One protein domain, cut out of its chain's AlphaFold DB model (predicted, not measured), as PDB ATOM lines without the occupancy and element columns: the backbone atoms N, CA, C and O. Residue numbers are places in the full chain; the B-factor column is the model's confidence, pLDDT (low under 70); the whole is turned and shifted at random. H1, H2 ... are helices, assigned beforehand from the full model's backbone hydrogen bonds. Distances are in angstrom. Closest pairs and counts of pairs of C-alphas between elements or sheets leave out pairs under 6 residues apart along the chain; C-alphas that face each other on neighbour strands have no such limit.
ATOM      1  N   ALA A  11     314.506 220.403 204.277       75.19
ATOM      2  CA  ALA A  11     314.128 219.053 204.705       75.19
ATOM      3  C   ALA A  11     312.890 218.535 203.956       75.19
ATOM      4  O   ALA A  11     312.906 217.421 203.446       75.19
ATOM      5  N   HIS A  12     311.861 219.371 203.798       77.94
ATOM      6  CA  HIS A  12     310.660 218.995 203.046       77.94
ATOM      7  C   HIS A  12     310.945 218.745 201.562       77.94
ATOM      8  O   HIS A  12     310.438 217.785 200.995       77.94
ATOM      9  N   ILE A  13     311.777 219.582 200.934       84.44
ATOM     10  CA  ILE A  13     312.121 219.456 199.509       84.44
ATOM     11  C   ILE A  13     312.978 218.206 199.277       84.44
ATOM     12  O   ILE A  13     312.720 217.432 198.359       84.44
ATOM     13  N   LEU A  14     313.970 217.982 200.139       83.88
ATOM     14  CA  LEU A  14     314.833 216.804 200.098       83.88
ATOM     15  C   LEU A  14     314.060 215.521 200.413       83.88
ATOM     16  O   LEU A  14     314.413 214.478 199.876       83.88
ATOM     17  N   GLY A  15     312.989 215.599 201.209       82.94
ATOM     18  CA  GLY A  15     312.082 214.482 201.468       82.94
ATOM     19  C   GLY A  15     311.496 213.901 200.181       82.94
ATOM     20  O   GLY A  15     311.609 212.702 199.956       82.94
ATOM     21  N   TYR A  16     310.967 214.739 199.280       88.62
ATOM     22  CA  TYR A  16     310.460 214.275 197.977       88.62
ATOM     23  C   TYR A  16     311.517 213.505 197.177       88.62
ATOM     24  O   TYR A  16     311.230 212.441 196.633       88.62
ATOM     25  N   ILE A  17     312.749 214.019 197.139       88.50
ATOM     26  CA  ILE A  17     313.864 213.391 196.417       88.50
ATOM     27  C   ILE A  17     314.264 212.073 197.086       88.50
ATOM     28  O   ILE A  17     314.464 211.076 196.400       88.50
ATOM     29  N   ALA A  18     314.344 212.042 198.418       86.38
ATOM     30  CA  ALA A  18     314.683 210.837 199.168       86.38
ATOM     31  C   ALA A  18     313.653 209.719 198.944       86.38
ATOM     32  O   ALA A  18     314.034 208.585 198.662       86.38
ATOM     33  N   HIS A  19     312.356 210.037 198.999       88.00
ATOM     34  CA  HIS A  19     311.296 209.059 198.746       88.00
ATOM     35  C   HIS A  19     311.288 208.576 197.294       88.00
ATOM     36  O   HIS A  19     311.099 207.384 197.054       88.00
ATOM     37  N   PHE A  20     311.548 209.465 196.331       90.50
ATOM     38  CA  PHE A  20     311.724 209.082 194.931       90.50
ATOM     39  C   PHE A  20     312.886 208.097 194.765       90.50
ATOM     40  O   PHE A  20     312.699 207.020 194.203       90.50
ATOM     41  N   CYS A  21     314.063 208.417 195.317       89.94
ATOM     42  CA  CYS A  21     315.215 207.524 195.254       89.94
ATOM     43  C   CYS A  21     314.912 206.158 195.884       89.94
ATOM     44  O   CYS A  21     315.182 205.138 195.260       89.94
ATOM     45  N   ASN A  22     314.273 206.130 197.056       88.19
ATOM     46  CA  ASN A  22     313.901 204.881 197.725       88.19
ATOM     47  C   ASN A  22     312.894 204.046 196.922       88.19
ATOM     48  O   ASN A  22     313.030 202.827 196.856       88.19
ATOM     49  N   LYS A  23     311.884 204.671 196.300       88.88
ATOM     50  CA  LYS A  23     310.860 203.947 195.527       88.88
ATOM     51  C   LYS A  23     311.440 203.251 194.293       88.88
ATOM     52  O   LYS A  23     310.978 202.169 193.939       88.88
ATOM     53  N   TYR A  24     312.424 203.869 193.647       89.94
ATOM     54  CA  TYR A  24     313.037 203.359 192.416       89.94
ATOM     55  C   TYR A  24     314.396 202.682 192.638       89.94
ATOM     56  O   TYR A  24     315.098 202.424 191.664       89.94
ATOM     57  N   ASP A  25     314.762 202.397 193.893       89.25
ATOM     58  CA  ASP A  25     316.047 201.788 194.274       89.25
ATOM     59  C   ASP A  25     317.267 202.544 193.705       89.25
ATOM     60  O   ASP A  25     318.272 201.976 193.276       89.25
ATOM     61  N   LEU A  26     317.155 203.874 193.658       91.19
ATOM     62  CA  LEU A  26     318.210 204.765 193.193       91.19
ATOM     63  C   LEU A  26     319.124 205.146 194.358       91.19
ATOM     64  O   LEU A  26     318.665 205.290 195.496       91.19
ATOM     65  N   PRO A  27     320.414 205.411 194.091       91.44
ATOM     66  CA  PRO A  27     321.316 205.868 195.134       91.44
ATOM     67  C   PRO A  27     320.839 207.219 195.710       91.44
ATOM     68  O   PRO A  27     320.350 208.079 194.967       91.44
ATOM     69  N   PRO A  28     320.971 207.431 197.033       88.50
ATOM     70  CA  PRO A  28     320.318 208.536 197.729       88.50
ATOM     71  C   PRO A  28     320.995 209.870 197.405       88.50
ATOM     72  O   PRO A  28     321.994 210.249 198.015       88.50
ATOM     73  N   LEU A  29     320.424 210.622 196.464       88.69
ATOM     74  CA  LEU A  29     320.999 211.879 195.969       88.69
ATOM     75  C   LEU A  29     321.139 212.954 197.063       88.69
ATOM     76  O   LEU A  29     322.027 213.807 197.008       88.69
ATOM     77  N   THR A  30     320.294 212.885 198.092       86.31
ATOM     78  CA  THR A  30     320.314 213.791 199.248       86.31
ATOM     79  C   THR A  30     321.622 213.727 200.042       86.31
ATOM     80  O   THR A  30     321.950 214.695 200.724       86.31
ATOM     81  N   VAL A  31     322.421 212.660 199.891       86.31
ATOM     82  CA  VAL A  31     323.755 212.527 200.507       86.31
ATOM     83  C   VAL A  31     324.748 213.600 200.040       86.31
ATOM     84  O   VAL A  31     325.704 213.911 200.746       86.31
ATOM     85  N   LEU A  32     324.534 214.177 198.851       86.88
ATOM     86  CA  LEU A  32     325.380 215.246 198.314       86.88
ATOM     87  C   LEU A  32     325.063 216.612 198.934       86.88
ATOM     88  O   LEU A  32     325.870 217.536 198.837       86.88
ATOM     89  N   VAL A  33     323.894 216.751 199.564       84.69
ATOM     90  CA  VAL A  33     323.442 218.007 200.159       84.69
ATOM     91  C   VAL A  33     323.920 218.061 201.602       84.69
ATOM     92  O   VAL A  33     323.258 217.604 202.534       84.69
ATOM     93  N   VAL A  34     325.108 218.628 201.770       82.31
ATOM     94  CA  VAL A  34     325.778 218.749 203.064       82.31
ATOM     95  C   VAL A  34     325.780 220.186 203.566       82.31
ATOM     96  O   VAL A  34     325.689 221.148 202.801       82.31
ATOM     97  N   ASN A  35     325.901 220.340 204.878       78.44
ATOM     98  CA  ASN A  35     326.162 221.628 205.489       78.44
ATOM     99  C   ASN A  35     327.578 222.095 205.124       78.44
ATOM    100  O   ASN A  35     328.543 221.359 205.302       78.44
ATOM    101  N   GLU A  36     327.708 223.339 204.667       77.62
ATOM    102  CA  GLU A  36     328.992 223.919 204.250       77.62
ATOM    103  C   GLU A  36     330.055 223.906 205.363       77.62
ATOM    104  O   GLU A  36     331.231 223.680 205.095       77.62
ATOM    105  N   LYS A  37     329.653 224.125 206.621       77.81
ATOM    106  CA  LYS A  37     330.581 224.231 207.758       77.81
ATOM    107  C   LYS A  37     331.045 222.876 208.274       77.81
ATOM    108  O   LYS A  37     332.184 222.762 208.712       77.81
ATOM    109  N   THR A  38     330.158 221.882 208.295       77.56
ATOM    110  CA  THR A  38     330.470 220.561 208.868       77.56
ATOM    111  C   THR A  38     330.838 219.530 207.808       77.56
ATOM    112  O   THR A  38     331.444 218.518 208.143       77.56
ATOM    113  N   GLY A  39     330.472 219.755 206.542       74.06
ATOM    114  CA  GLY A  39     330.601 218.769 205.468       74.06
ATOM    115  C   GLY A  39     329.687 217.554 205.644       74.06
ATOM    116  O   GLY A  39     329.831 216.581 204.906       74.06
ATOM    117  N   LEU A  40     328.760 217.602 206.610       73.44
ATOM    118  CA  LEU A  40     327.853 216.508 206.937       73.44
ATOM    119  C   LEU A  40     326.430 216.786 206.427       73.44
ATOM    120  O   LEU A  40     326.005 217.946 206.395       73.44
ATOM    121  N   PRO A  41     325.681 215.739 206.049       72.25
ATOM    122  CA  PRO A  41     324.259 215.827 205.728       72.25
ATOM    123  C   PRO A  41     323.430 216.388 206.895       72.25
ATOM    124  O   PRO A  41     323.851 216.356 208.052       72.25
ATOM    125  N   GLY A  42     322.249 216.935 206.586       65.31
ATOM    126  CA  GLY A  42     321.332 217.472 207.597       65.31
ATOM    127  C   GLY A  42     320.873 216.422 208.620       65.31
ATOM    128  O   GLY A  42     320.829 215.228 208.326       65.31
ATOM    129  N   GLU A  43     320.507 216.878 209.821       58.62
ATOM    130  CA  GLU A  43     319.952 216.016 210.875       58.62
ATOM    131  C   GLU A  43     318.686 215.304 210.369       58.62
ATOM    132  O   GLU A  43     317.774 215.951 209.854       58.62
ATOM    133  N   GLY A  44     318.650 213.972 210.489       56.22
ATOM    134  CA  GLY A  44     317.549 213.124 210.013       56.22
ATOM    135  C   GLY A  44     317.928 212.138 208.904       56.22
ATOM    136  O   GLY A  44     317.144 211.239 208.615       56.22
ATOM    137  N   ILE A  45     319.127 212.251 208.323       56.22
ATOM    138  CA  ILE A  45     319.646 211.246 207.390       56.22
ATOM    139  C   ILE A  45     320.620 210.335 208.145       56.22
ATOM    140  O   ILE A  45     321.805 210.636 208.278       56.22
ATOM    141  N   LEU A  46     320.089 209.250 208.712       52.69
ATOM    142  CA  LEU A  46     320.892 208.192 209.320       52.69
ATOM    143  C   LEU A  46     321.396 207.280 208.200       52.69
ATOM    144  O   LEU A  46     320.598 206.674 207.489       52.69
ATOM    145  N   PHE A  47     322.711 207.213 208.030       60.03
ATOM    146  CA  PHE A  47     323.346 206.228 207.169       60.03
ATOM    147  C   PHE A  47     323.955 205.154 208.068       60.03
ATOM    148  O   PHE A  47     324.813 205.469 208.890       60.03
ATOM    149  N   ASP A  48     323.501 203.909 207.927       57.56
ATOM    150  CA  ASP A  48     324.136 202.757 208.588       57.56
ATOM    151  C   ASP A  48     325.497 202.419 207.945       57.56
ATOM    152  O   ASP A  48     326.373 201.831 208.582       57.56
ATOM    153  N   ASP A  49     325.682 202.836 206.688       62.09
ATOM    154  CA  ASP A  49     326.878 202.649 205.869       62.09
ATOM    155  C   ASP A  49     327.819 203.870 205.911       62.09
ATOM    156  O   ASP A  49     327.416 204.998 206.203       62.09
ATOM    157  N   ASP A  50     329.083 203.657 205.527       78.75
ATOM    158  CA  ASP A  50     330.061 204.731 205.330       78.75
ATOM    159  C   ASP A  50     329.546 205.769 204.315       78.75
ATOM    160  O   ASP A  50     329.328 205.477 203.133       78.75
ATOM    161  N   LEU A  51     329.389 207.009 204.784       78.44
ATOM    162  CA  LEU A  51     328.946 208.154 203.992       78.44
ATOM    163  C   LEU A  51     329.764 208.310 202.703       78.44
ATOM    164  O   LEU A  51     329.221 208.681 201.659       78.44
ATOM    165  N   GLN A  52     331.068 208.025 202.764       82.19
ATOM    166  CA  GLN A  52     331.957 208.116 201.611       82.19
ATOM    167  C   GLN A  52     331.566 207.096 200.530       82.19
ATOM    168  O   GLN A  52     331.401 207.467 199.367       82.19
ATOM    169  N   SER A  53     331.317 205.846 200.928       86.25
ATOM    170  CA  SER A  53     330.866 204.765 200.043       86.25
ATOM    171  C   SER A  53     329.533 205.091 199.362       86.25
ATOM    172  O   SER A  53     329.370 204.903 198.155       86.25
ATOM    173  N   ILE A  54     328.574 205.666 200.096       85.69
ATOM    174  CA  ILE A  54     327.283 206.071 199.518       85.69
ATOM    175  C   ILE A  54     327.463 207.190 198.483       85.69
ATOM    176  O   ILE A  54     326.843 207.156 197.417       85.69
ATOM    177  N   ARG A  55     328.332 208.168 198.760       88.44
ATOM    178  CA  ARG A  55     328.638 209.244 197.802       88.44
ATOM    179  C   ARG A  55     329.251 208.694 196.520       88.44
ATOM    180  O   ARG A  55     328.875 209.134 195.437       88.44
ATOM    181  N   GLU A  56     330.148 207.719 196.629       91.56
ATOM    182  CA  GLU A  56     330.734 207.052 195.464       91.56
ATOM    183  C   GLU A  56     329.675 206.331 194.620       91.56
ATOM    184  O   GLU A  56     329.692 206.475 193.398       91.56
ATOM    185  N   LYS A  57     328.696 205.657 195.244       91.50
ATOM    186  CA  LYS A  57     327.556 205.053 194.522       91.50
ATOM    187  C   LYS A  57     326.763 206.096 193.731       91.50
ATOM    188  O   LYS A  57     326.428 205.854 192.576       91.50
ATOM    189  N   VAL A  58     326.494 207.264 194.325       92.44
ATOM    190  CA  VAL A  58     325.792 208.366 193.645       92.44
ATOM    191  C   VAL A  58     326.589 208.888 192.448       92.44
ATOM    192  O   VAL A  58     326.002 209.132 191.395       92.44
ATOM    193  N   TYR A  59     327.909 209.046 192.577       93.25
ATOM    194  CA  TYR A  59     328.756 209.519 191.476       93.25
ATOM    195  C   TYR A  59     328.950 208.486 190.363       93.25
ATOM    196  O   TYR A  59     329.077 208.867 189.202       93.25
ATOM    197  N   ALA A  60     328.986 207.197 190.703       94.88
ATOM    198  CA  ALA A  60     329.144 206.112 189.739       94.88
ATOM    199  C   ALA A  60     327.859 205.816 188.946       94.88
ATOM    200  O   ALA A  60     327.913 205.181 187.893       94.88
ATOM    201  N   PHE A  61     326.704 206.247 189.453       94.56
ATOM    202  CA  PHE A  61     325.411 205.984 188.840       94.56
ATOM    203  C   PHE A  61     325.181 206.834 187.580       94.56
ATOM    204  O   PHE A  61     325.430 208.042 187.569       94.56
ATOM    205  N   ASN A  62     324.672 206.213 186.509       94.44
ATOM    206  CA  ASN A  62     324.388 206.912 185.258       94.44
ATOM    207  C   ASN A  62     323.058 207.677 185.323       94.44
ATOM    208  O   ASN A  62     322.013 207.190 184.899       94.44
ATOM    209  N   TRP A  63     323.112 208.915 185.808       92.31
ATOM    210  CA  TRP A  63     321.935 209.785 185.899       92.31
ATOM    211  C   TRP A  63     321.326 210.166 184.546       92.31
ATOM    212  O   TRP A  63     320.157 210.533 184.506       92.31
ATOM    213  N   TYR A  64     322.070 210.061 183.438       92.31
ATOM    214  CA  TYR A  64     321.531 210.359 182.105       92.31
ATOM    215  C   TYR A  64     320.497 209.332 181.627       92.31
ATOM    216  O   TYR A  64     319.683 209.663 180.767       92.31
ATOM    217  N   ASP A  65     320.498 208.125 182.199       92.75
ATOM    218  CA  ASP A  65     319.508 207.084 181.890       92.75
ATOM    219  C   ASP A  65     318.231 207.216 182.734       92.75
ATOM    220  O   ASP A  65     317.254 206.502 182.504       92.75
ATOM    221  N   VAL A  66     318.209 208.134 183.707       90.62
ATOM    222  CA  VAL A  66     317.042 208.382 184.556       90.62
ATOM    223  C   VAL A  66     316.301 209.606 184.050       90.62
ATOM    224  O   VAL A  66     316.822 210.722 184.037       90.62
ATOM    225  N   TYR A  67     315.046 209.403 183.654       91.75
ATOM    226  CA  TYR A  67     314.179 210.512 183.292       91.75
ATOM    227  C   TYR A  67     313.805 211.316 184.549       91.75
ATOM    228  O   TYR A  67     313.376 210.714 185.537       91.75
ATOM    229  N   PRO A  68     313.951 212.655 184.548       90.00
ATOM    230  CA  PRO A  68     313.585 213.467 185.699       90.00
ATOM    231  C   PRO A  68     312.095 213.316 186.037       90.00
ATOM    232  O   PRO A  68     311.261 213.438 185.131       90.00
ATOM    233  N   PRO A  69     311.739 213.097 187.314       90.75
ATOM    234  CA  PRO A  69     310.345 212.950 187.696       90.75
ATOM    235  C   PRO A  69     309.570 214.242 187.468       90.75
ATOM    236  O   PRO A  69     310.093 215.355 187.597       90.75
ATOM    237  N   SER A  70     308.284 214.090 187.170       93.38
ATOM    238  CA  SER A  70     307.369 215.230 187.120       93.38
ATOM    239  C   SER A  70     306.972 215.703 188.524       93.38
ATOM    240  O   SER A  70     307.083 214.975 189.510       93.38
ATOM    241  N   GLU A  71     306.438 216.923 188.628       91.56
ATOM    242  CA  GLU A  71     305.897 217.438 189.895       91.56
ATOM    243  C   GLU A  71     304.795 216.528 190.466       91.56
ATOM    244  O   GLU A  71     304.742 216.297 191.674       91.56
ATOM    245  N   ASN A  72     303.919 216.003 189.604       92.19
ATOM    246  CA  ASN A  72     302.829 215.122 190.024       92.19
ATOM    247  C   ASN A  72     303.363 213.792 190.556       92.19
ATOM    248  O   ASN A  72     302.915 213.335 191.599       92.19
ATOM    249  N   GLU A  73     304.370 213.229 189.896       90.50
ATOM    250  CA  GLU A  73     305.013 211.983 190.311       90.50
ATOM    251  C   GLU A  73     305.672 212.122 191.690       90.50
ATOM    252  O   GLU A  73     305.443 211.297 192.573       90.50
ATOM    253  N   LEU A  74     306.400 213.219 191.934       90.19
ATOM    254  CA  LEU A  74     306.962 213.499 193.259       90.19
ATOM    255  C   LEU A  74     305.870 213.608 194.334       90.19
ATOM    256  O   LEU A  74     306.029 213.066 195.430       90.19
ATOM    257  N   LYS A  75     304.750 214.278 194.029       89.12
ATOM    258  CA  LYS A  75     303.612 214.399 194.956       89.12
ATOM    259  C   LYS A  75     302.972 213.049 195.259       89.12
ATOM    260  O   LYS A  75     302.696 212.769 196.423       89.12
ATOM    261  N   GLU A  76     302.735 212.227 194.242       90.44
ATOM    262  CA  GLU A  76     302.125 210.903 194.393       90.44
ATOM    263  C   GLU A  76     302.988 209.998 195.275       90.44
ATOM    264  O   GLU A  76     302.486 209.420 196.237       90.44
ATOM    265  N   ILE A  77     304.298 209.963 195.023       88.75
ATOM    266  CA  ILE A  77     305.258 209.153 195.784       88.75
ATOM    267  C   ILE A  77     305.331 209.593 197.244       88.75
ATOM    268  O   ILE A  77     305.337 208.756 198.148       88.75
ATOM    269  N   TYR A  78     305.355 210.903 197.484       84.12
ATOM    270  CA  TYR A  78     305.350 211.444 198.839       84.12
ATOM    271  C   TYR A  78     304.070 211.066 199.594       84.12
ATOM    272  O   TYR A  78     304.130 210.621 200.737       84.12
ATOM    273  N   VAL A  79     302.905 211.183 198.947       84.81
ATOM    274  CA  VAL A  79     301.615 210.813 199.549       84.81
ATOM    275  C   VAL A  79     301.514 209.310 199.810       84.81
ATOM    276  O   VAL A  79     300.938 208.925 200.824       84.81
ATOM    277  N   GLU A  80     302.040 208.460 198.926       82.00
ATOM    278  CA  GLU A  80     302.099 207.009 199.142       82.00
ATOM    279  C   GLU A  80     302.929 206.663 200.381       82.00
ATOM    280  O   GLU A  80     302.420 205.994 201.273       82.00
ATOM    281  N   GLN A  81     304.147 207.198 200.500       69.94
ATOM    282  CA  GLN A  81     305.020 206.900 201.640       69.94
ATOM    283  C   GLN A  81     304.510 207.481 202.967       69.94
ATOM    284  O   GLN A  81     304.755 206.903 204.022       69.94
ATOM    285  N   CYS A  82     303.758 208.587 202.941       66.75
ATOM    286  CA  CYS A  82     303.094 209.111 204.136       66.75
ATOM    287  C   CYS A  82     301.878 208.285 204.595       66.75
ATOM    288  O   CYS A  82     301.381 208.540 205.687       66.75
ATOM    289  N   LYS A  83     301.362 207.345 203.786       59.53
ATOM    290  CA  LYS A  83     300.275 206.434 204.203       59.53
ATOM    291  C   LYS A  83     300.783 205.194 204.940       59.53
ATOM    292  O   LYS A  83     299.989 204.547 205.615       59.53
ATOM    293  N   ASP A  84     302.067 204.872 204.802       53.34
ATOM    294  CA  ASP A  84     302.712 203.708 205.422       53.34
ATOM    295  C   ASP A  84     303.244 203.990 206.849       53.34
ATOM    296  O   ASP A  84     303.944 203.156 207.428       53.34
ATOM    297  N   HIS A  85     302.904 205.146 207.438       44.78
ATOM    298  CA  HIS A  85     303.254 205.552 208.806       44.78
ATOM    299  C   HIS A  85     302.020 206.029 209.577       44.78
ATOM    300  O   HIS A  85     301.950 205.755 210.797       44.78
TER     301      HIS A  85
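Overview. This is residues 11 to 85 of the 85 residues of an uncharacterized protein of Moraxella ovis (UniProt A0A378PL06). Four helices make a loose row, H4, H1, H2, H3, with H4 crossing H1 at one end, and short H2 bridging H1 to H3 at the other. A long loop, residues 33 to 50, joins H2 to H3. The printed part has 75 residues, four helices in chain order H1 to H4 and no named strand: all helix, compact, radius of gyration of the C-alphas 13.0 A, spans 33 by 29 by 22 A.

Arrangement. H1, residues 11 to 23, touches H4, residues 71 to 81, about perpendicular at 79 degrees; their closest C-alphas, Tyr 16 and Tyr 78, are 5.9 A apart. H1 touches H2, residues 29 to 32, closest at the C-alphas of Leu 14 and Thr 30, 6.3 A. H2 touches H3, residues 51 to 60, closest at the C-alphas of Leu 29 and Val 58, 6.4 A. H3 is apart from H1 and H4. Every O i to N i+4 pair is within hydrogen-bond range in H3 and H4, 7 of 9 in H1; H2 is too short for one.

Along the chain. H1 spans 18.0 A from C-alpha 11 at (314.128, 219.053, 204.705), H2 6.0 A, H3 14.4 A, and H4 15.8 A to C-alpha 81 at (305.020, 206.900, 201.640).

Size, cuts and confidence. The farthest C-alphas, Lys 37 and Lys 83, are 35.3 A apart. The printed part has no cut; the H2 to H3 link is long. Residues 42 to 49 and 81 to 85 have pLDDT under 70.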